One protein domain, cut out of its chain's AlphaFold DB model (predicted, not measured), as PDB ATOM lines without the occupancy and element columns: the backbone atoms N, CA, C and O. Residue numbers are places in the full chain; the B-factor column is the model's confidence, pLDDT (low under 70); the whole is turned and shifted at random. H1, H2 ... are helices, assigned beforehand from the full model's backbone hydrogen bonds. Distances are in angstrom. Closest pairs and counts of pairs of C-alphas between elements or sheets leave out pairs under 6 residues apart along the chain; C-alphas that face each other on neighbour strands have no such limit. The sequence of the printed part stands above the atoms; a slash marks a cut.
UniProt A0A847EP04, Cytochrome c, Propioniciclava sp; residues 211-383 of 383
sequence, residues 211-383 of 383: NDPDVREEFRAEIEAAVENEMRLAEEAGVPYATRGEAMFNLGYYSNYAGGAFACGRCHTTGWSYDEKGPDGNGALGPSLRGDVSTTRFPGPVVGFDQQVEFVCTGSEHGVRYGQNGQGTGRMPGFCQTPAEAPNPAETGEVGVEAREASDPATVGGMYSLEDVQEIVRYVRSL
ATOM      1  N   ASN A 211     285.675 187.634 244.809       82.25
ATOM      2  CA  ASN A 211     286.551 187.986 245.925       82.25
ATOM      3  C   ASN A 211     287.529 186.850 246.231       82.25
ATOM      4  O   ASN A 211     288.639 187.132 246.693       82.25
ATOM      5  N   ASP A 212     287.148 185.605 245.932       86.56
ATOM      6  CA  ASP A 212     288.064 184.472 245.919       86.56
ATOM      7  C   ASP A 212     289.055 184.635 244.743       86.56
ATOM      8  O   ASP A 212     288.631 184.734 243.584       86.56
ATOM      9  N   PRO A 213     290.375 184.725 245.004       86.81
ATOM     10  CA  PRO A 213     291.378 184.903 243.960       86.81
ATOM     11  C   PRO A 213     291.366 183.811 242.886       86.81
ATOM     12  O   PRO A 213     291.573 184.146 241.720       86.81
ATOM     13  N   ASP A 214     291.107 182.556 243.263       90.88
ATOM     14  CA  ASP A 214     291.144 181.420 242.337       90.88
ATOM     15  C   ASP A 214     289.933 181.482 241.391       90.88
ATOM     16  O   ASP A 214     290.078 181.394 240.170       90.88
ATOM     17  N   VAL A 215     288.745 181.763 241.943       91.50
ATOM     18  CA  VAL A 215     287.512 181.977 241.163       91.50
ATOM     19  C   VAL A 215     287.654 183.184 240.240       91.50
ATOM     20  O   VAL A 215     287.212 183.154 239.095       91.50
ATOM     21  N   ARG A 216     288.291 184.264 240.707       89.00
ATOM     22  CA  ARG A 216     288.520 185.463 239.892       89.00
ATOM     23  C   ARG A 216     289.454 185.203 238.712       89.00
ATOM     24  O   ARG A 216     289.241 185.780 237.646       89.00
ATOM     25  N   GLU A 217     290.501 184.405 238.897       89.94
ATOM     26  CA  GLU A 217     291.409 184.033 237.809       89.94
ATOM     27  C   GLU A 217     290.686 183.180 236.760       89.94
ATOM     28  O   GLU A 217     290.748 183.499 235.571       89.94
ATOM     29  N   GLU A 218     289.923 182.176 237.200       93.12
ATOM     30  CA  GLU A 218     289.100 181.335 236.324       93.12
ATOM     31  C   GLU A 218     288.066 182.164 235.552       93.12
ATOM     32  O   GLU A 218     287.982 182.070 234.329       93.12
ATOM     33  N   PHE A 219     287.351 183.056 236.241       92.31
ATOM     34  CA  PHE A 219     286.355 183.936 235.636       92.31
ATOM     35  C   PHE A 219     286.952 184.850 234.556       92.31
ATOM     36  O   PHE A 219     286.362 185.039 233.493       92.31
ATOM     37  N   ARG A 220     288.152 185.402 234.779       90.50
ATOM     38  CA  ARG A 220     288.844 186.222 233.767       90.50
ATOM     39  C   ARG A 220     289.280 185.400 232.558       90.50
ATOM     40  O   ARG A 220     289.138 185.869 231.431       90.50
ATOM     41  N   ALA A 221     289.788 184.189 232.781       93.88
ATOM     42  CA  ALA A 221     290.147 183.279 231.698       93.88
ATOM     43  C   ALA A 221     288.916 182.863 230.876       93.88
ATOM     44  O   ALA A 221     288.992 182.777 229.651       93.88
ATOM     45  N   GLU A 222     287.771 182.662 231.533       94.81
ATOM     46  CA  GLU A 222     286.498 182.368 230.877       94.81
ATOM     47  C   GLU A 222     286.042 183.520 229.974       94.81
ATOM     48  O   GLU A 222     285.660 183.278 228.828       94.81
ATOM     49  N   ILE A 223     286.132 184.771 230.442       94.50
ATOM     50  CA  ILE A 223     285.810 185.952 229.626       94.50
ATOM     51  C   ILE A 223     286.716 186.028 228.398       94.50
ATOM     52  O   ILE A 223     286.213 186.263 227.300       94.50
ATOM     53  N   GLU A 224     288.025 185.819 228.553       95.56
ATOM     54  CA  GLU A 224     288.955 185.857 227.419       95.56
ATOM     55  C   GLU A 224     288.596 184.789 226.379       95.56
ATOM     56  O   GLU A 224     288.409 185.098 225.201       95.56
ATOM     57  N   ALA A 225     288.373 183.551 226.825       97.75
ATOM     58  CA  ALA A 225     287.939 182.467 225.951       97.75
ATOM     59  C   ALA A 225     286.583 182.765 225.284       97.75
ATOM     60  O   ALA A 225     286.365 182.420 224.119       97.75
ATOM     61  N   ALA A 226     285.663 183.425 225.993       97.56
ATOM     62  CA  ALA A 226     284.380 183.839 225.444       97.56
ATOM     63  C   ALA A 226     284.545 184.903 224.349       97.56
ATOM     64  O   ALA A 226     283.868 184.816 223.323       97.56
ATOM     65  N   VAL A 227     285.455 185.866 224.524       98.06
ATOM     66  CA  VAL A 227     285.773 186.892 223.518       98.06
ATOM     67  C   VAL A 227     286.392 186.259 222.272       98.06
ATOM     68  O   VAL A 227     285.936 186.539 221.162       98.06
ATOM     69  N   GLU A 228     287.360 185.354 222.429       98.00
ATOM     70  CA  GLU A 228     287.957 184.616 221.307       98.00
ATOM     71  C   GLU A 228     286.906 183.796 220.542       98.00
ATOM     72  O   GLU A 228     286.839 183.825 219.309       98.00
ATOM     73  N   ASN A 229     286.039 183.089 221.272       98.44
ATOM     74  CA  ASN A 229     284.961 182.305 220.684       98.44
ATOM     75  C   ASN A 229     283.944 183.185 219.940       98.44
ATOM     76  O   ASN A 229     283.489 182.824 218.856       98.44
ATOM     77  N   GLU A 230     283.599 184.344 220.499       98.06
ATOM     78  CA  GLU A 230     282.699 185.321 219.889       98.06
ATOM     79  C   GLU A 230     283.288 185.890 218.585       98.06
ATOM     80  O   GLU A 230     282.580 185.963 217.581       98.06
ATOM     81  N   MET A 231     284.591 186.202 218.552       98.31
ATOM     82  CA  MET A 231     285.294 186.615 217.328       98.31
ATOM     83  C   MET A 231     285.290 185.526 216.254       98.31
ATOM     84  O   MET A 231     284.974 185.810 215.097       98.31
ATOM     85  N   ARG A 232     285.585 184.277 216.634       98.44
ATOM     86  CA  ARG A 232     285.555 183.127 215.719       98.44
ATOM     87  C   ARG A 232     284.168 182.933 215.106       98.44
ATOM     88  O   ARG A 232     284.044 182.757 213.897       98.44
ATOM     89  N   LEU A 233     283.116 182.977 215.924       98.25
ATOM     90  CA  LEU A 233     281.739 182.820 215.445       98.25
ATOM     91  C   LEU A 233     281.309 183.972 214.527       98.25
ATOM     92  O   LEU A 233     280.595 183.740 213.552       98.25
ATOM     93  N   ALA A 234     281.761 185.197 214.797       97.56
ATOM     94  CA  ALA A 234     281.506 186.344 213.934       97.56
ATOM     95  C   ALA A 234     282.176 186.194 212.557       97.56
ATOM     96  O   ALA A 234     281.566 186.492 211.527       97.56
ATOM     97  N   GLU A 235     283.406 185.669 212.517       97.94
ATOM     98  CA  GLU A 235     284.096 185.324 211.269       97.94
ATOM     99  C   GLU A 235     283.341 184.240 210.483       97.94
ATOM    100  O   GLU A 235     283.097 184.406 209.287       97.94
ATOM    101  N   GLU A 236     282.886 183.178 211.154       97.94
ATOM    102  CA  GLU A 236     282.074 182.110 210.547       97.94
ATOM    103  C   GLU A 236     280.731 182.620 210.006       97.94
ATOM    104  O   GLU A 236     280.252 182.147 208.974       97.94
ATOM    105  N   ALA A 237     280.142 183.623 210.663       96.19
ATOM    106  CA  ALA A 237     278.939 184.312 210.207       96.19
ATOM    107  C   ALA A 237     279.197 185.303 209.051       96.19
ATOM    108  O   ALA A 237     278.251 185.896 208.528       96.19
ATOM    109  N   GLY A 238     280.455 185.494 208.636       96.81
ATOM    110  CA  GLY A 238     280.848 186.400 207.556       96.81
ATOM    111  C   GLY A 238     280.896 187.879 207.955       96.81
ATOM    112  O   GLY A 238     280.932 188.740 207.075       96.81
ATOM    113  N   VAL A 239     280.897 188.183 209.256       94.94
ATOM    114  CA  VAL A 239     280.941 189.545 209.810       94.94
ATOM    115  C   VAL A 239     282.029 189.621 210.895       94.94
ATOM    116  O   VAL A 239     281.712 189.808 212.067       94.94
ATOM    117  N   PRO A 240     283.317 189.429 210.543       96.19
ATOM    118  CA  PRO A 240     284.394 189.391 211.529       96.19
ATOM    119  C   PRO A 240     284.528 190.733 212.256       96.19
ATOM    120  O   PRO A 240     284.514 191.793 211.625       96.19
ATOM    121  N   TYR A 241     284.708 190.681 213.575       97.00
ATOM    122  CA  TYR A 241     285.004 191.871 214.370       97.00
ATOM    123  C   TYR A 241     286.423 192.373 214.086       97.00
ATOM    124  O   TYR A 241     287.379 191.598 214.044       97.00
ATOM    125  N   ALA A 242     286.570 193.685 213.909       95.88
ATOM    126  CA  ALA A 242     287.840 194.317 213.568       95.88
ATOM    127  C   ALA A 242     288.765 194.484 214.781       95.88
ATOM    128  O   ALA A 242     289.982 194.591 214.628       95.88
ATOM    129  N   THR A 243     288.194 194.555 215.986       97.56
ATOM    130  CA  THR A 243     288.942 194.777 217.228       97.56
ATOM    131  C   THR A 243     288.391 193.926 218.363       97.56
ATOM    132  O   THR A 243     287.213 193.571 218.370       97.56
ATOM    133  N   ARG A 244     289.225 193.662 219.373       96.81
ATOM    134  CA  ARG A 244     288.789 193.006 220.610       96.81
ATOM    135  C   ARG A 244     287.688 193.806 221.321       96.81
ATOM    136  O   ARG A 244     286.665 193.239 221.684       96.81
ATOM    137  N   GLY A 245     287.815 195.135 221.388       97.62
ATOM    138  CA  GLY A 245     286.784 196.019 221.949       97.62
ATOM    139  C   GLY A 245     285.415 195.920 221.259       97.62
ATOM    140  O   GLY A 245     284.386 196.027 221.923       97.62
ATOM    141  N   GLU A 246     285.383 195.659 219.950       98.06
ATOM    142  CA  GLU A 246     284.147 195.392 219.204       98.06
ATOM    143  C   GLU A 246     283.508 194.050 219.583       98.06
ATOM    144  O   GLU A 246     282.294 193.976 219.796       98.06
ATOM    145  N   ALA A 247     284.323 193.002 219.715       98.06
ATOM    146  CA  ALA A 247     283.859 191.693 220.161       98.06
ATOM    147  C   ALA A 247     283.302 191.759 221.589       98.06
ATOM    148  O   ALA A 247     282.222 191.242 221.855       98.06
ATOM    149  N   MET A 248     283.978 192.478 222.489       97.50
ATOM    150  CA  MET A 248     283.505 192.706 223.856       97.50
ATOM    151  C   MET A 248     282.211 193.523 223.902       97.50
ATOM    152  O   MET A 248     281.287 193.191 224.645       97.50
ATOM    153  N   PHE A 249     282.101 194.569 223.074       97.88
ATOM    154  CA  PHE A 249     280.873 195.357 222.956       97.88
ATOM    155  C   PHE A 249     279.666 194.473 222.601       97.88
ATOM    156  O   PHE A 249     278.562 194.707 223.104       97.88
ATOM    157  N   ASN A 250     279.888 193.435 221.789       97.81
ATOM    158  CA  ASN A 250     278.889 192.468 221.344       97.81
ATOM    159  C   ASN A 250     278.985 191.093 222.036       97.81
ATOM    160  O   ASN A 250     278.426 190.130 221.516       97.81
ATOM    161  N   LEU A 251     279.645 190.974 223.194       97.50
ATOM    162  CA  LEU A 251     279.945 189.668 223.791       97.50
ATOM    163  C   LEU A 251     278.679 188.855 224.104       97.50
ATOM    164  O   LEU A 251     277.870 189.237 224.952       97.50
ATOM    165  N   GLY A 252     278.512 187.717 223.429       96.75
ATOM    166  CA  GLY A 252     277.313 186.889 223.536       96.75
ATOM    167  C   GLY A 252     276.305 187.082 222.405       96.75
ATOM    168  O   GLY A 252     275.238 186.468 222.457       96.75
ATOM    169  N   TYR A 253     276.600 187.898 221.386       97.56
ATOM    170  CA  TYR A 253     275.715 188.031 220.235       97.56
ATOM    171  C   TYR A 253     275.668 186.722 219.444       97.56
ATOM    172  O   TYR A 253     274.592 186.153 219.303       97.56
ATOM    173  N   TYR A 254     276.806 186.179 219.019       96.62
ATOM    174  CA  TYR A 254     276.837 184.895 218.317       96.62
ATOM    175  C   TYR A 254     276.957 183.700 219.268       96.62
ATOM    176  O   TYR A 254     276.358 182.652 219.030       96.62
ATOM    177  N   SER A 255     277.709 183.842 220.362       95.75
ATOM    178  CA  SER A 255     277.987 182.741 221.298       95.75
ATOM    179  C   SER A 255     276.874 182.468 222.313       95.75
ATOM    180  O   SER A 255     276.895 181.423 222.960       95.75
ATOM    181  N   ASN A 256     275.921 183.392 222.490       95.75
ATOM    182  CA  ASN A 256     274.969 183.410 223.612       95.75
ATOM    183  C   ASN A 256     275.621 183.426 225.005       95.75
ATOM    184  O   ASN A 256     274.935 183.183 226.001       95.75
ATOM    185  N   TYR A 257     276.918 183.741 225.093       96.44
ATOM    186  CA  TYR A 257     277.653 183.789 226.352       96.44
ATOM    187  C   TYR A 257     276.912 184.625 227.404       96.44
ATOM    188  O   TYR A 257     276.590 185.798 227.178       96.44
ATOM    189  N   ALA A 258     276.586 183.985 228.533       95.69
ATOM    190  CA  ALA A 258     275.858 184.561 229.664       95.69
ATOM    191  C   ALA A 258     274.575 185.337 229.277       95.69
ATOM    192  O   ALA A 258     274.217 186.333 229.916       95.69
ATOM    193  N   GLY A 259     273.904 184.967 228.179       94.38
ATOM    194  CA  GLY A 259     272.734 185.688 227.661       94.38
ATOM    195  C   GLY A 259     272.998 187.170 227.345       94.38
ATOM    196  O   GLY A 259     272.090 188.003 227.445       94.38
ATOM    197  N   GLY A 260     274.248 187.527 227.031       94.69
ATOM    198  CA  GLY A 260     274.661 188.902 226.758       94.69
ATOM    199  C   GLY A 260     274.766 189.793 227.990       94.69
ATOM    200  O   GLY A 260     274.676 191.014 227.872       94.69
ATOM    201  N   ALA A 261     274.918 189.210 229.180       94.50
ATOM    202  CA  ALA A 261     275.094 189.948 230.430       94.50
ATOM    203  C   ALA A 261     276.283 190.938 230.365       94.50
ATOM    204  O   ALA A 261     276.241 192.009 230.968       94.50
ATOM    205  N   PHE A 262     277.299 190.598 229.578       94.00
ATOM    206  CA  PHE A 262     278.540 191.346 229.405       94.00
ATOM    207  C   PHE A 262     278.488 192.357 228.243       94.00
ATOM    208  O   PHE A 262     279.290 193.284 228.187       94.00
ATOM    209  N   ALA A 263     277.521 192.228 227.329       95.50
ATOM    210  CA  ALA A 263     277.463 193.046 226.124       95.50
ATOM    211  C   ALA A 263     276.918 194.455 226.378       95.50
ATOM    212  O   ALA A 263     275.792 194.653 226.849       95.50
ATOM    213  N   CYS A 264     277.663 195.446 225.898       96.69
ATOM    214  CA  CYS A 264     277.200 196.828 225.785       96.69
ATOM    215  C   CYS A 264     276.071 196.957 224.746       96.69
ATOM    216  O   CYS A 264     275.097 197.693 224.953       96.69
ATOM    217  N   GLY A 265     276.167 196.194 223.650       95.94
ATOM    218  CA  GLY A 265     275.194 196.167 222.559       95.94
ATOM    219  C   GLY A 265     273.783 195.798 223.018       95.94
ATOM    220  O   GLY A 265     272.811 196.336 222.498       95.94
ATOM    221  N   ARG A 266     273.642 195.000 224.085       94.12
ATOM    222  CA  ARG A 266     272.335 194.639 224.659       94.12
ATOM    223  C   ARG A 266     271.502 195.859 225.068       94.12
ATOM    224  O   ARG A 266     270.275 195.825 225.005       94.12
ATOM    225  N   CYS A 267     272.160 196.928 225.513       94.50
ATOM    226  CA  CYS A 267     271.503 198.182 225.868       94.50
ATOM    227  C   CYS A 267     271.605 199.219 224.746       94.50
ATOM    228  O   CYS A 267     270.661 199.981 224.543       94.50
ATOM    229  N   HIS A 268     272.731 199.259 224.036       96.56
ATOM    230  CA  HIS A 268     273.065 200.336 223.104       96.56
ATOM    231  C   HIS A 268     272.844 200.005 221.624       96.56
ATOM    232  O   HIS A 268     273.094 200.867 220.789       96.56
ATOM    233  N   THR A 269     272.342 198.819 221.283       97.00
ATOM    234  CA  THR A 269     272.046 198.412 219.904       97.00
ATOM    235  C   THR A 269     270.626 197.847 219.820       97.00
ATOM    236  O   THR A 269     270.278 196.893 220.520       97.00
ATOM    237  N   THR A 270     269.771 198.416 218.963       94.75
ATOM    238  CA  THR A 270     268.422 197.864 218.722       94.75
ATOM    239  C   THR A 270     268.525 196.443 218.195       94.75
ATOM    240  O   THR A 270     269.362 196.185 217.339       94.75
ATOM    241  N   GLY A 271     267.657 195.538 218.643       94.62
ATOM    242  CA  GLY A 271     267.592 194.178 218.096       94.62
ATOM    243  C   GLY A 271     268.674 193.215 218.576       94.62
ATOM    244  O   GLY A 271     268.622 192.029 218.270       94.62
ATOM    245  N   TRP A 272     269.618 193.692 219.393       96.94
ATOM    246  CA  TRP A 272     270.736 192.881 219.870       96.94
ATOM    247  C   TRP A 272     270.288 191.623 220.624       96.94
ATOM    248  O   TRP A 272     270.809 190.532 220.398       96.94
ATOM    249  N   SER A 273     269.280 191.752 221.489       95.69
ATOM    250  CA  SER A 273     268.797 190.648 222.325       95.69
ATOM    251  C   SER A 273     268.040 189.558 221.568       95.69
ATOM    252  O   SER A 273     267.620 188.609 222.216       95.69
ATOM    253  N   TYR A 274     267.832 189.670 220.257       95.00
ATOM    254  CA  TYR A 274     267.047 188.697 219.494       95.00
ATOM    255  C   TYR A 274     267.557 188.474 218.063       95.00
ATOM    256  O   TYR A 274     266.770 188.220 217.160       95.00
ATOM    257  N   ASP A 275     268.878 188.557 217.868       94.56
ATOM    258  CA  ASP A 275     269.568 188.214 216.608       94.56
ATOM    259  C   ASP A 275     269.203 189.070 215.385       94.56
ATOM    260  O   ASP A 275     269.532 188.732 214.249       94.56
ATOM    261  N   GLU A 276     268.600 190.234 215.614       94.50
ATOM    262  CA  GLU A 276     268.260 191.206 214.572       94.50
ATOM    263  C   GLU A 276     268.934 192.552 214.861       94.50
ATOM    264  O   GLU A 276     268.318 193.618 214.765       94.50
ATOM    265  N   LYS A 277     270.205 192.518 215.292       94.75
ATOM    266  CA  LYS A 277     270.894 193.740 215.714       94.75
ATOM    267  C   LYS A 277     271.031 194.737 214.564       94.75
ATOM    268  O   LYS A 277     271.447 194.395 213.460       94.75
ATOM    269  N   GLY A 278     270.703 195.993 214.854       95.12
ATOM    270  CA  GLY A 278     271.022 197.128 213.995       95.12
ATOM    271  C   GLY A 278     272.517 197.475 214.034       95.12
ATOM    272  O   GLY A 278     273.318 196.743 214.618       95.12
ATOM    273  N   PRO A 279     272.918 198.614 213.439       95.62
ATOM    274  CA  PRO A 279     274.285 199.109 213.553       95.62
ATOM    275  C   PRO A 279     274.683 199.321 215.015       95.62
ATOM    276  O   PRO A 279     273.913 199.895 215.789       95.62
ATOM    277  N   ASP A 280     275.898 198.921 215.380       96.31
ATOM    278  CA  ASP A 280     276.340 198.965 216.773       96.31
ATOM    279  C   ASP A 280     276.279 200.376 217.358       96.31
ATOM    280  O   ASP A 280     276.680 201.356 216.724       96.31
ATOM    281  N   GLY A 281     275.718 200.492 218.563       95.88
ATOM    282  CA  GLY A 281     275.559 201.768 219.254       95.88
ATOM    283  C   GLY A 281     274.400 202.634 218.748       95.88
ATOM    284  O   GLY A 281     274.296 203.793 219.158       95.88
ATOM    285  N   ASN A 282     273.528 202.161 217.852       95.56
ATOM    286  CA  ASN A 282     272.414 202.975 217.340       95.56
ATOM    287  C   ASN A 282     271.334 203.324 218.390       95.56
ATOM    288  O   ASN A 282     270.456 204.135 218.103       95.56
ATOM    289  N   GLY A 283     271.452 202.807 219.613       91.62
ATOM    290  CA  GLY A 283     270.591 203.094 220.759       91.62
ATOM    291  C   GLY A 283     269.402 202.145 220.841       91.62
ATOM    292  O   GLY A 283     268.848 201.755 219.826       91.62
ATOM    293  N   ALA A 284     269.003 201.770 222.054       89.25
ATOM    294  CA  ALA A 284     267.808 200.963 222.304       89.25
ATOM    295  C   ALA A 284     267.238 201.293 223.686       89.25
ATOM    296  O   ALA A 284     266.507 202.266 223.843       89.25
ATOM    297  N   LEU A 285     267.623 200.517 224.702       89.75
ATOM    298  CA  LEU A 285     267.348 200.834 226.101       89.75
ATOM    299  C   LEU A 285     268.247 201.980 226.589       89.75
ATOM    300  O   LEU A 285     267.806 202.862 227.322       89.75
ATOM    301  N   GLY A 286     269.520 201.939 226.198       91.31
ATOM    302  CA  GLY A 286     270.497 202.997 226.405       91.31
ATOM    303  C   GLY A 286     270.510 203.991 225.238       91.31
ATOM    304  O   GLY A 286     270.031 203.673 224.144       91.31
ATOM    305  N   PRO A 287     271.075 205.194 225.446       92.06
ATOM    306  CA  PRO A 287     271.206 206.191 224.388       92.06
ATOM    307  C   PRO A 287     272.064 205.671 223.233       92.06
ATOM    308  O   PRO A 287     272.882 204.764 223.407       92.06
ATOM    309  N   SER A 288     271.922 206.288 222.060       94.62
ATOM    310  CA  SER A 288     272.865 206.040 220.971       94.62
ATOM    311  C   SER A 288     274.279 206.468 221.375       94.62
ATOM    312  O   SER A 288     274.463 207.468 222.068       94.62
ATOM    313  N   LEU A 289     275.266 205.692 220.941       95.50
ATOM    314  CA  LEU A 289     276.696 205.940 221.114       95.50
ATOM    315  C   LEU A 289     277.382 206.388 219.816       95.50
ATOM    316  O   LEU A 289     278.554 206.763 219.858       95.50
ATOM    317  N   ARG A 290     276.653 206.351 218.691       93.00
ATOM    318  CA  ARG A 290     277.131 206.684 217.341       93.00
ATOM    319  C   ARG A 290     277.147 208.186 217.098       93.00
ATOM    320  O   ARG A 290     276.467 208.939 217.791       93.00
ATOM    321  N   GLY A 291     277.841 208.602 216.040       87.44
ATOM    322  CA  GLY A 291     277.705 209.954 215.490       87.44
ATOM    323  C   GLY A 291     278.205 211.020 216.459       87.44
ATOM    324  O   GLY A 291     277.496 211.980 216.750       87.44
ATOM    325  N   ASP A 292     279.400 210.796 217.003       87.25
ATOM    326  CA  ASP A 292     280.075 211.678 217.957       87.25
ATOM    327  C   ASP A 292     279.343 211.896 219.292       87.25
ATOM    328  O   ASP A 292     279.755 212.740 220.089       87.25
ATOM    329  N   VAL A 293     278.291 211.132 219.613       89.88
ATOM    330  CA  VAL A 293     277.600 211.272 220.908       89.88
ATOM    331  C   VAL A 293     278.563 211.008 222.068       89.88
ATOM    332  O   VAL A 293     278.610 211.786 223.024       89.88
ATOM    333  N   SER A 294     279.383 209.961 221.961       88.06
ATOM    334  CA  SER A 294     280.382 209.608 222.975       88.06
ATOM    335  C   SER A 294     281.466 210.682 223.123       88.06
ATOM    336  O   SER A 294     281.782 211.098 224.237       88.06
ATOM    337  N   THR A 295     282.001 211.188 222.010       92.00
ATOM    338  CA  THR A 295     283.066 212.207 221.990       92.00
ATOM    339  C   THR A 295     282.550 213.602 222.353       92.00
ATOM    340  O   THR A 295     283.292 214.396 222.922       92.00
ATOM    341  N   THR A 296     281.270 213.890 222.122       92.00
ATOM    342  CA  THR A 296     280.604 215.114 222.592       92.00
ATOM    343  C   THR A 296     280.324 215.046 224.093       92.00
ATOM    344  O   THR A 296     280.508 216.030 224.809       92.00
ATOM    345  N   ARG A 297     279.901 213.879 224.601       92.38
ATOM    346  CA  ARG A 297     279.675 213.667 226.039       92.38
ATOM    347  C   ARG A 297     280.984 213.700 226.825       92.38
ATOM    348  O   ARG A 297     281.008 214.274 227.913       92.38
ATOM    349  N   PHE A 298     282.048 213.125 226.271       94.94
ATOM    350  CA  PHE A 298     283.369 213.045 226.886       94.94
ATOM    351  C   PHE A 298     284.457 213.587 225.939       94.94
ATOM    352  O   PHE A 298     285.141 212.818 225.243       94.94
ATOM    353  N   PRO A 299     284.612 214.922 225.879       93.06
ATOM    354  CA  PRO A 299     285.455 215.576 224.889       93.06
ATOM    355  C   PRO A 299     286.944 215.485 225.200       93.06
ATOM    356  O   PRO A 299     287.388 215.577 226.343       93.06
ATOM    357  N   GLY A 300     287.728 215.396 224.129       92.25
ATOM    358  CA  GLY A 300     289.184 215.332 224.175       92.25
ATOM    359  C   GLY A 300     289.717 213.896 224.073       92.25
ATOM    360  O   GLY A 300     289.076 212.965 224.561       92.25
ATOM    361  N   PRO A 301     290.879 213.698 223.425       90.88
ATOM    362  CA  PRO A 301     291.426 212.368 223.151       90.88
ATOM    363  C   PRO A 301     292.068 211.689 224.367       90.88
ATOM    364  O   PRO A 301     292.258 210.481 224.329       90.88
ATOM    365  N   VAL A 302     292.403 212.448 225.418       92.75
ATOM    366  CA  VAL A 302     293.024 211.930 226.651       92.75
ATOM    367  C   VAL A 302     292.057 212.084 227.821       92.75
ATOM    368  O   VAL A 302     291.417 211.121 228.207       92.75
ATOM    369  N   VAL A 303     291.820 213.314 228.294       91.19
ATOM    370  CA  VAL A 303     290.948 213.557 229.462       91.19
ATOM    371  C   VAL A 303     289.524 213.030 229.249       91.19
ATOM    372  O   VAL A 303     288.976 212.377 230.125       91.19
ATOM    373  N   GLY A 304     288.922 213.276 228.081       91.69
ATOM    374  CA  GLY A 304     287.598 212.735 227.768       91.69
ATOM    375  C   GLY A 304     287.594 211.215 227.613       91.69
ATOM    376  O   GLY A 304     286.624 210.563 227.975       91.69
ATOM    377  N   PHE A 305     288.679 210.631 227.106       95.38
ATOM    378  CA  PHE A 305     288.811 209.179 227.055       95.38
ATOM    379  C   PHE A 305     288.823 208.587 228.472       95.38
ATOM    380  O   PHE A 305     288.004 207.721 228.763       95.38
ATOM    381  N   ASP A 306     289.654 209.125 229.367       93.44
ATOM    382  CA  ASP A 306     289.767 208.658 230.753       93.44
ATOM    383  C   ASP A 306     288.449 208.834 231.522       93.44
ATOM    384  O   ASP A 306     288.006 207.913 232.202       93.44
ATOM    385  N   GLN A 307     287.755 209.963 231.340       93.19
ATOM    386  CA  GLN A 307     286.427 210.188 231.930       93.19
ATOM    387  C   GLN A 307     285.375 209.191 231.429       93.19
ATOM    388  O   GLN A 307     284.473 208.810 232.173       93.19
ATOM    389  N   GLN A 308     285.450 208.789 230.157       94.81
ATOM    390  CA  GLN A 308     284.543 207.786 229.610       94.81
ATOM    391  C   GLN A 308     284.864 206.392 230.159       94.81
ATOM    392  O   GLN A 308     283.941 205.651 230.484       94.81
ATOM    393  N   VAL A 309     286.150 206.051 230.290       94.62
ATOM    394  CA  VAL A 309     286.608 204.808 230.927       94.62
ATOM    395  C   VAL A 309     286.129 204.746 232.373       94.62
ATOM    396  O   VAL A 309     285.501 203.765 232.753       94.62
ATOM    397  N   GLU A 310     286.330 205.810 233.149       90.50
ATOM    398  CA  GLU A 310     285.846 205.916 234.528       90.50
ATOM    399  C   GLU A 310     284.323 205.748 234.602       90.50
ATOM    400  O   GLU A 310     283.821 204.958 235.398       90.50
ATOM    401  N   PHE A 311     283.576 206.401 233.709       91.88
ATOM    402  CA  PHE A 311     282.122 206.259 233.658       91.88
ATOM    403  C   PHE A 311     281.663 204.827 233.347       91.88
ATOM    404  O   PHE A 311     280.690 204.367 233.935       91.88
ATOM    405  N   VAL A 312     282.334 204.109 232.442       93.81
ATOM    406  CA  VAL A 312     282.013 202.698 232.153       93.81
ATOM    407  C   VAL A 312     282.457 201.786 233.302       93.81
ATOM    408  O   VAL A 312     281.777 200.810 233.621       93.81
ATOM    409  N   CYS A 313     283.561 202.115 233.968       90.31
ATOM    410  CA  CYS A 313     284.053 201.373 235.117       90.31
ATOM    411  C   CYS A 313     283.110 201.463 236.312       90.31
ATOM    412  O   CYS A 313     282.767 200.430 236.883       90.31
ATOM    413  N   THR A 314     282.688 202.672 236.665       86.06
ATOM    414  CA  THR A 314     281.879 202.940 237.853       86.06
ATOM    415  C   THR A 314     280.390 202.826 237.561       86.06
ATOM    416  O   THR A 314     279.654 202.375 238.424       86.06
ATOM    417  N   GLY A 315     279.932 203.158 236.354       89.31
ATOM    418  CA  GLY A 315     278.518 203.194 235.985       89.31
ATOM    419  C   GLY A 315     277.850 204.538 236.285       89.31
ATOM    420  O   GLY A 315     278.435 205.460 236.852       89.31
ATOM    421  N   SER A 316     276.578 204.664 235.910       87.94
ATOM    422  CA  SER A 316     275.766 205.851 236.203       87.94
ATOM    423  C   SER A 316     275.130 205.767 237.584       87.94
ATOM    424  O   SER A 316     274.672 204.694 237.958       87.94
ATOM    425  N   GLU A 317     274.989 206.893 238.277       83.12
ATOM    426  CA  GLU A 317     274.237 206.999 239.532       83.12
ATOM    427  C   GLU A 317     273.056 207.960 239.356       83.12
ATOM    428  O   GLU A 317     273.155 208.955 238.631       83.12
ATOM    429  N   HIS A 318     271.910 207.637 239.957       83.44
ATOM    430  CA  HIS A 318     270.684 208.405 239.768       83.44
ATOM    431  C   HIS A 318     270.851 209.853 240.251       83.44
ATOM    432  O   HIS A 318     271.142 210.117 241.411       83.44
ATOM    433  N   GLY A 319     270.645 210.813 239.349       83.00
ATOM    434  CA  GLY A 319     270.744 212.240 239.660       83.00
ATOM    435  C   GLY A 319     272.166 212.809 239.618       83.00
ATOM    436  O   GLY A 319     272.312 214.032 239.536       83.00
ATOM    437  N   VAL A 320     273.199 211.961 239.574       86.31
ATOM    438  CA  VAL A 320     274.609 212.378 239.537       86.31
ATOM    439  C   VAL A 320     275.025 212.761 238.122       86.31
ATOM    440  O   VAL A 320     274.690 212.101 237.137       86.31
ATOM    441  N   ARG A 321     275.764 213.863 237.997       86.88
ATOM    442  CA  ARG A 321     276.259 214.339 236.705       86.88
ATOM    443  C   ARG A 321     277.411 213.465 236.206       86.88
ATOM    444  O   ARG A 321     278.311 213.140 236.966       86.88
ATOM    445  N   TYR A 322     277.446 213.215 234.901       88.69
ATOM    446  CA  TYR A 322     278.608 212.642 234.218       88.69
ATOM    447  C   TYR A 322     278.858 213.342 232.877       88.69
ATOM    448  O   TYR A 322     277.921 213.778 232.199       88.69
ATOM    449  N   GLY A 323     280.131 213.458 232.490       88.75
ATOM    450  CA  GLY A 323     280.544 214.138 231.261       88.75
ATOM    451  C   GLY A 323     279.917 215.534 231.072       88.75
ATOM    452  O   GLY A 323     279.559 216.255 232.018       88.75
ATOM    453  N   GLN A 324     279.765 215.935 229.812       89.19
ATOM    454  CA  GLN A 324     279.058 217.153 229.430       89.19
ATOM    455  C   GLN A 324     277.551 216.913 229.301       89.19
ATOM    456  O   GLN A 324     277.103 216.157 228.443       89.19
ATOM    457  N   ASN A 325     276.757 217.610 230.119       85.69
ATOM    458  CA  ASN A 325     275.288 217.582 230.074       85.69
ATOM    459  C   ASN A 325     274.662 216.185 230.284       85.69
ATOM    460  O   ASN A 325     273.534 215.948 229.859       85.69
ATOM    461  N   GLY A 326     275.385 215.252 230.911       85.88
ATOM    462  CA  GLY A 326     274.853 213.952 231.309       85.88
ATOM    463  C   GLY A 326     274.382 213.945 232.754       85.88
ATOM    464  O   GLY A 326     275.053 214.491 233.627       85.88
ATOM    465  N   GLN A 327     273.253 213.292 233.006       87.56
ATOM    466  CA  GLN A 327     272.780 212.957 234.344       87.56
ATOM    467  C   GLN A 327     272.467 211.464 234.382       87.56
ATOM    468  O   GLN A 327     271.801 210.943 233.486       87.56
ATOM    469  N   GLY A 328     273.018 210.772 235.371       85.81
ATOM    470  CA  GLY A 328     272.871 209.341 235.532       85.81
ATOM    471  C   GLY A 328     271.472 208.961 236.000       85.81
ATOM    472  O   GLY A 328     270.757 209.742 236.629       85.81
ATOM    473  N   THR A 329     271.083 207.737 235.659       84.56
ATOM    474  CA  THR A 329     269.776 207.162 236.000       84.56
ATOM    475  C   THR A 329     269.892 205.960 236.934       84.56
ATOM    476  O   THR A 329     268.866 205.428 237.335       84.56
ATOM    477  N   GLY A 330     271.112 205.493 237.235       83.88
ATOM    478  CA  GLY A 330     271.349 204.210 237.916       83.88
ATOM    479  C   GLY A 330     271.212 202.985 237.000       83.88
ATOM    480  O   GLY A 330     271.404 201.855 237.429       83.88
ATOM    481  N   ARG A 331     270.861 203.173 235.716       85.81
ATOM    482  CA  ARG A 331     270.576 202.055 234.796       85.81
ATOM    483  C   ARG A 331     271.776 201.592 233.980       85.81
ATOM    484  O   ARG A 331     271.738 200.477 233.465       85.81
ATOM    485  N   MET A 332     272.803 202.429 233.830       91.25
ATOM    486  CA  MET A 332     274.082 202.005 233.260       91.25
ATOM    487  C   MET A 332     274.942 201.436 234.394       91.25
ATOM    488  O   MET A 332     275.354 202.223 235.251       91.25
ATOM    489  N   PRO A 333     275.187 200.116 234.436       90.06
ATOM    490  CA  PRO A 333     276.004 199.516 235.481       90.06
ATOM    491  C   PRO A 333     277.485 199.873 235.315       90.06
ATOM    492  O   PRO A 333     277.913 200.284 234.235       90.06
ATOM    493  N   GLY A 334     278.253 199.680 236.385       90.25
ATOM    494  CA  GLY A 334     279.713 199.716 236.344       90.25
ATOM    495  C   GLY A 334     280.282 198.348 235.985       90.25
ATOM    496  O   GLY A 334     279.700 197.330 236.345       90.25
ATOM    497  N   PHE A 335     281.403 198.308 235.269       91.50
ATOM    498  CA  PHE A 335     282.009 197.048 234.831       91.50
ATOM    499  C   PHE A 335     283.396 196.767 235.413       91.50
ATOM    500  O   PHE A 335     283.792 195.610 235.443       91.50
ATOM    501  N   CYS A 336     284.130 197.766 235.912       86.75
ATOM    502  CA  CYS A 336     285.476 197.545 236.478       86.75
ATOM    503  C   CYS A 336     285.475 197.373 237.995       86.75
ATOM    504  O   CYS A 336     286.528 197.185 238.600       86.75
ATOM    505  N   GLN A 337     284.311 197.546 238.607       83.31
ATOM    506  CA  GLN A 337     284.163 197.865 240.011       83.31
ATOM    507  C   GLN A 337     282.943 197.130 240.549       83.31
ATOM    508  O   GLN A 337     281.821 197.403 240.125       83.31
ATOM    509  N   THR A 338     283.167 196.218 241.490       80.00
ATOM    510  CA  THR A 338     282.086 195.586 242.245       80.00
ATOM    511  C   THR A 338     281.548 196.627 243.220       80.00
ATOM    512  O   THR A 338     282.324 197.134 244.041       80.00
ATOM    513  N   PRO A 339     280.260 197.002 243.144       74.56
ATOM    514  CA  PRO A 339     279.707 197.980 244.066       74.56
ATOM    515  C   PRO A 339     279.824 197.478 245.511       74.56
ATOM    516  O   PRO A 339     279.495 196.328 245.794       74.56
ATOM    517  N   ALA A 340     280.294 198.330 246.425       62.72
ATOM    518  CA  ALA A 340     280.366 197.971 247.837       62.72
ATOM    519  C   ALA A 340     278.959 197.763 248.421       62.72
ATOM    520  O   ALA A 340     278.019 198.471 248.057       62.72
ATOM    521  N   GLU A 341     278.822 196.828 249.362       57.28
ATOM    522  CA  GLU A 341     277.641 196.713 250.216       57.28
ATOM    523  C   GLU A 341     277.883 197.472 251.532       57.28
ATOM    524  O   GLU A 341     278.697 197.048 252.350       57.28
ATOM    525  N   ALA A 342     277.190 198.593 251.769       48.91
ATOM    526  CA  ALA A 342     277.129 199.222 253.092       48.91
ATOM    527  C   ALA A 342     275.821 198.860 253.828       48.91
ATOM    528  O   ALA A 342     274.737 198.925 253.247       48.91
ATOM    529  N   PRO A 343     275.864 198.506 255.119       44.97
ATOM    530  CA  PRO A 343     274.651 198.372 255.917       44.97
ATOM    531  C   PRO A 343     273.923 199.720 256.019       44.97
ATOM    532  O   PRO A 343     274.563 200.744 256.261       44.97
ATOM    533  N   ASN A 344     272.588 199.718 255.924       41.06
ATOM    534  CA  ASN A 344     271.796 200.900 256.260       41.06
ATOM    535  C   ASN A 344     271.989 201.199 257.760       41.06
ATOM    536  O   ASN A 344     271.746 200.311 258.582       41.06
ATOM    537  N   PRO A 345     272.406 202.413 258.154       38.69
ATOM    538  CA  PRO A 345     272.536 202.773 259.565       38.69
ATOM    539  C   PRO A 345     271.185 202.885 260.298       38.69
ATOM    540  O   PRO A 345     271.176 202.991 261.523       38.69
ATOM    541  N   ALA A 346     270.045 202.852 259.596       41.53
ATOM    542  CA  ALA A 346     268.737 202.698 260.226       41.53
ATOM    543  C   ALA A 346     268.481 201.219 260.561       41.53
ATOM    544  O   ALA A 346     268.535 200.357 259.689       41.53
ATOM    545  N   GLU A 347     268.169 200.928 261.825       40.56
ATOM    546  CA  GLU A 347     267.896 199.601 262.407       40.56
ATOM    547  C   GLU A 347     266.628 198.897 261.847       40.56
ATOM    548  O   GLU A 347     265.863 198.286 262.590       40.56
ATOM    549  N   THR A 348     266.356 198.974 260.541       47.00
ATOM    550  CA  THR A 348     265.196 198.345 259.881       47.00
ATOM    551  C   THR A 348     265.500 196.959 259.312       47.00
ATOM    552  O   THR A 348     264.596 196.292 258.818       47.00
ATOM    553  N   GLY A 349     266.754 196.496 259.377       43.91
ATOM    554  CA  GLY A 349     267.160 195.225 258.767       43.91
ATOM    555  C   GLY A 349     267.174 195.257 257.233       43.91
ATOM    556  O   GLY A 349     267.331 194.214 256.604       43.91
ATOM    557  N   GLU A 350     267.036 196.436 256.625       42.88
ATOM    558  CA  GLU A 350     267.252 196.632 255.197       42.88
ATOM    559  C   GLU A 350     268.732 196.893 254.919       42.88
ATOM    560  O   GLU A 350     269.335 197.801 255.485       42.88
ATOM    561  N   VAL A 351     269.329 196.129 254.008       42.44
ATOM    562  CA  VAL A 351     270.668 196.425 253.483       42.44
ATOM    563  C   VAL A 351     270.507 197.505 252.407       42.44
ATOM    564  O   VAL A 351     270.293 197.207 251.233       42.44
ATOM    565  N   GLY A 352     270.478 198.764 252.836       39.34
ATOM    566  CA  GLY A 352     270.487 199.946 251.974       39.34
ATOM    567  C   GLY A 352     271.890 200.544 251.924       39.34
ATOM    568  O   GLY A 352     272.457 200.827 252.974       39.34
ATOM    569  N   VAL A 353     272.420 200.741 250.716       42.09
ATOM    570  CA  VAL A 353     273.762 201.286 250.464       42.09
ATOM    571  C   VAL A 353     273.659 202.583 249.659       42.09
ATOM    572  O   VAL A 353     273.024 202.581 248.609       42.09
ATOM    573  N   GLU A 354     274.369 203.629 250.084       40.44
ATOM    574  CA  GLU A 354     274.947 204.689 249.230       40.44
ATOM    575  C   GLU A 354     276.390 204.913 249.746       40.44
ATOM    576  O   GLU A 354     276.600 204.831 250.954       40.44
ATOM    577  N   ALA A 355     277.463 205.142 248.979       41.22
ATOM    578  CA  ALA A 355     277.689 205.410 247.558       41.22
ATOM    579  C   ALA A 355     278.910 204.598 247.047       41.22
ATOM    580  O   ALA A 355     279.659 204.024 247.839       41.22
ATOM    581  N   ARG A 356     279.106 204.539 245.721       51.06
ATOM    582  CA  ARG A 356     280.168 203.785 245.024       51.06
ATOM    583  C   ARG A 356     281.594 204.269 245.371       51.06
ATOM    584  O   ARG A 356     282.175 205.046 244.626       51.06
ATOM    585  N   GLU A 357     282.199 203.728 246.427       49.50
ATOM    586  CA  GLU A 357     283.641 203.429 246.440       49.50
ATOM    587  C   GLU A 357     283.793 201.911 246.354       49.50
ATOM    588  O   GLU A 357     283.565 201.170 247.308       49.50
ATOM    589  N   ALA A 358     284.033 201.456 245.132       58.72
ATOM    590  CA  ALA A 358     284.033 200.059 244.754       58.72
ATOM    591  C   ALA A 358     285.367 199.362 245.032       58.72
ATOM    592  O   ALA A 358     286.363 200.003 245.373       58.72
ATOM    593  N   SER A 359     285.381 198.042 244.822       61.59
ATOM    594  CA  SER A 359     286.616 197.265 244.731       61.59
ATOM    595  C   SER A 359     287.656 197.992 243.872       61.59
ATOM    596  O   SER A 359     287.333 198.555 242.824       61.59
ATOM    597  N   ASP A 360     288.915 198.004 244.314       65.31
ATOM    598  CA  ASP A 360     289.987 198.620 243.535       65.31
ATOM    599  C   ASP A 360     290.128 197.863 242.195       65.31
ATOM    600  O   ASP A 360     290.407 196.652 242.209       65.31
ATOM    601  N   PRO A 361     289.940 198.548 241.041       64.38
ATOM    602  CA  PRO A 361     290.054 197.946 239.715       64.38
ATOM    603  C   PRO A 361     291.387 197.231 239.480       64.38
ATOM    604  O   PRO A 361     291.454 196.317 238.658       64.38
ATOM    605  N   ALA A 362     292.445 197.639 240.190       59.78
ATOM    606  CA  ALA A 362     293.779 197.075 240.061       59.78
ATOM    607  C   ALA A 362     293.994 195.783 240.872       59.78
ATOM    608  O   ALA A 362     294.887 195.010 240.526       59.78
ATOM    609  N   THR A 363     293.215 195.522 241.930       58.06
ATOM    610  CA  THR A 363     293.488 194.417 242.876       58.06
ATOM    611  C   THR A 363     292.362 193.392 242.986       58.06
ATOM    612  O   THR A 363     292.639 192.191 242.970       58.06
ATOM    613  N   VAL A 364     291.106 193.832 243.064       63.09
ATOM    614  CA  VAL A 364     289.934 192.945 243.177       63.09
ATOM    615  C   VAL A 364     289.071 193.022 241.916       63.09
ATOM    616  O   VAL A 364     288.604 191.985 241.450       63.09
ATOM    617  N   GLY A 365     288.988 194.197 241.277       67.19
ATOM    618  CA  GLY A 365     288.284 194.396 240.006       67.19
ATOM    619  C   GLY A 365     286.782 194.107 240.064       67.19
ATOM    620  O   GLY A 365     286.250 193.688 241.090       67.19
ATOM    621  N   GLY A 366     286.096 194.369 238.956       80.50
ATOM    622  CA  GLY A 366     284.716 193.965 238.708       80.50
ATOM    623  C   GLY A 366     284.668 192.931 237.589       80.50
ATOM    624  O   GLY A 366     285.594 192.142 237.410       80.50
ATOM    625  N   MET A 367     283.595 192.972 236.806       86.62
ATOM    626  CA  MET A 367     283.384 192.100 235.649       86.62
ATOM    627  C   MET A 367     284.501 192.175 234.593       86.62
ATOM    628  O   MET A 367     284.854 191.159 234.008       86.62
ATOM    629  N   TYR A 368     285.054 193.362 234.360       90.38
ATOM    630  CA  TYR A 368     286.107 193.629 233.385       90.38
ATOM    631  C   TYR A 368     287.337 194.246 234.045       90.38
ATOM    632  O   TYR A 368     287.246 194.930 235.068       90.38
ATOM    633  N   SER A 369     288.501 194.032 233.433       89.62
ATOM    634  CA  SER A 369     289.698 194.792 233.781       89.62
ATOM    635  C   SER A 369     289.610 196.233 233.259       89.62
ATOM    636  O   SER A 369     288.782 196.577 232.410       89.62
ATOM    637  N   LEU A 370     290.493 197.104 233.749       90.00
ATOM    638  CA  LEU A 370     290.602 198.463 233.217       90.00
ATOM    639  C   LEU A 370     291.003 198.461 231.731       90.00
ATOM    640  O   LEU A 370     290.521 199.290 230.963       90.00
ATOM    641  N   GLU A 371     291.869 197.532 231.325       91.88
ATOM    642  CA  GLU A 371     292.330 197.393 229.941       91.88
ATOM    643  C   GLU A 371     291.188 196.988 229.003       91.88
ATOM    644  O   GLU A 371     290.992 197.622 227.965       91.88
ATOM    645  N   ASP A 372     290.362 196.031 229.424       93.75
ATOM    646  CA  ASP A 372     289.147 195.621 228.713       93.75
ATOM    647  C   ASP A 372     288.213 196.803 228.446       93.75
ATOM    648  O   ASP A 372     287.772 197.044 227.319       93.75
ATOM    649  N   VAL A 373     287.943 197.603 229.481       95.38
ATOM    650  CA  VAL A 373     287.081 198.777 229.339       95.38
ATOM    651  C   VAL A 373     287.717 199.833 228.441       95.38
ATOM    652  O   VAL A 373     287.013 200.455 227.646       95.38
ATOM    653  N   GLN A 374     289.037 200.016 228.485       96.31
ATOM    654  CA  GLN A 374     289.721 200.903 227.544       96.31
ATOM    655  C   GLN A 374     289.546 200.444 226.091       96.31
ATOM    656  O   GLN A 374     289.333 201.286 225.219       96.31
ATOM    657  N   GLU A 375     289.611 199.144 225.806       97.12
ATOM    658  CA  GLU A 375     289.371 198.618 224.458       97.12
ATOM    659  C   GLU A 375     287.935 198.845 223.989       97.12
ATOM    660  O   GLU A 375     287.728 199.346 222.879       97.12
ATOM    661  N   ILE A 376     286.948 198.569 224.847       97.44
ATOM    662  CA  ILE A 376     285.536 198.859 224.567       97.44
ATOM    663  C   ILE A 376     285.353 200.353 224.282       97.44
ATOM    664  O   ILE A 376     284.718 200.727 223.297       97.44
ATOM    665  N   VAL A 377     285.936 201.234 225.101       97.38
ATOM    666  CA  VAL A 377     285.821 202.687 224.919       97.38
ATOM    667  C   VAL A 377     286.493 203.148 223.624       97.38
ATOM    668  O   VAL A 377     285.943 204.017 222.944       97.38
ATOM    669  N   ARG A 378     287.634 202.566 223.228       97.31
ATOM    670  CA  ARG A 378     288.260 202.851 221.921       97.31
ATOM    671  C   ARG A 378     287.311 202.510 220.774       97.31
ATOM    672  O   ARG A 378     287.129 203.347 219.894       97.31
ATOM    673  N   TYR A 379     286.667 201.342 220.822       97.62
ATOM    674  CA  TYR A 379     285.686 200.941 219.815       97.62
ATOM    675  C   TYR A 379     284.453 201.852 219.807       97.62
ATOM    676  O   TYR A 379     284.072 202.380 218.764       97.62
ATOM    677  N   VAL A 380     283.872 202.132 220.976       97.06
ATOM    678  CA  VAL A 380     282.693 203.001 221.108       97.06
ATOM    679  C   VAL A 380     282.957 204.402 220.559       97.06
ATOM    680  O   VAL A 380     282.082 205.007 219.946       97.06
ATOM    681  N   ARG A 381     284.164 204.937 220.753       95.44
ATOM    682  CA  ARG A 381     284.554 206.250 220.215       95.44
ATOM    683  C   ARG A 381     284.830 206.230 218.710       95.44
ATOM    684  O   ARG A 381     284.965 207.307 218.137       95.44
ATOM    685  N   SER A 382     284.909 205.055 218.083       94.31
ATOM    686  CA  SER A 382     285.010 204.915 216.623       94.31
ATOM    687  C   SER A 382     283.664 204.733 215.903       94.31
ATOM    688  O   SER A 382     283.662 204.673 214.675       94.31
ATOM    689  N   LEU A 383     282.544 204.636 216.640       93.44
ATOM    690  CA  LEU A 383     281.209 204.293 216.115       93.44
ATOM    691  C   LEU A 383     280.474 205.386 215.326       93.44
ATOM    692  O   LEU A 383     280.398 206.556 215.773       93.44
TER     693      LEU A 383
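This is residues 211 to 383 of the 383 residues of the protein "Cytochrome c" of Propioniciclava sp (UniProt A0A847EP04). With little regular structure, the model is mostly loops around a small core where H7 crosses H2 and H6; the long helix H1 runs along one side, and a loop reaches out to Glu 347. The printed part has 173 residues, seven named helices, H1 to H7, and no named strand; its class is all helix, with only 66 residues in named elements. It is compact, with a radius of gyration of the C-alphas of 16.7 A and spans of 57 by 41 by 31 A.

H1, residues 213 to 236, touches H2, residues 244 to 249, with residues 227 to 231 alone, about perpendicular at 85 degrees; the closest C-alphas, Met 231 and Ala 247, are 6.0 A apart. H2 touches H7, residues 370 to 380, about perpendicular at 78 degrees, closest at C-alphas 245 and 376, 4.1 A. H7 touches H6, residues 303 to 314, opposite ways at a steep 64 degrees, closest at C-alphas 374 and 309, 6.0 A. H3, residues 257 to 260, is near H1; H4, residues 265 to 268, is near H2; H5, residues 293 to 297, is near H6. Every O i to N i+4 pair is within hydrogen-bond range in H1, H2, H5, H6 and H7; H3 and H4 are too short for one.

H1 spans 34.8 A from C-alpha 213 at (291.378, 184.903, 243.960); H7 spans 15.2 A to C-alpha 380 at (282.693, 203.001, 221.108).

The farthest C-alphas, Gly 238 and Glu 347, are 57.9 A apart. The printed part has no cut; links H4 to H5 and H6 to H7 are long. Residues 340 to 365 have pLDDT under 70.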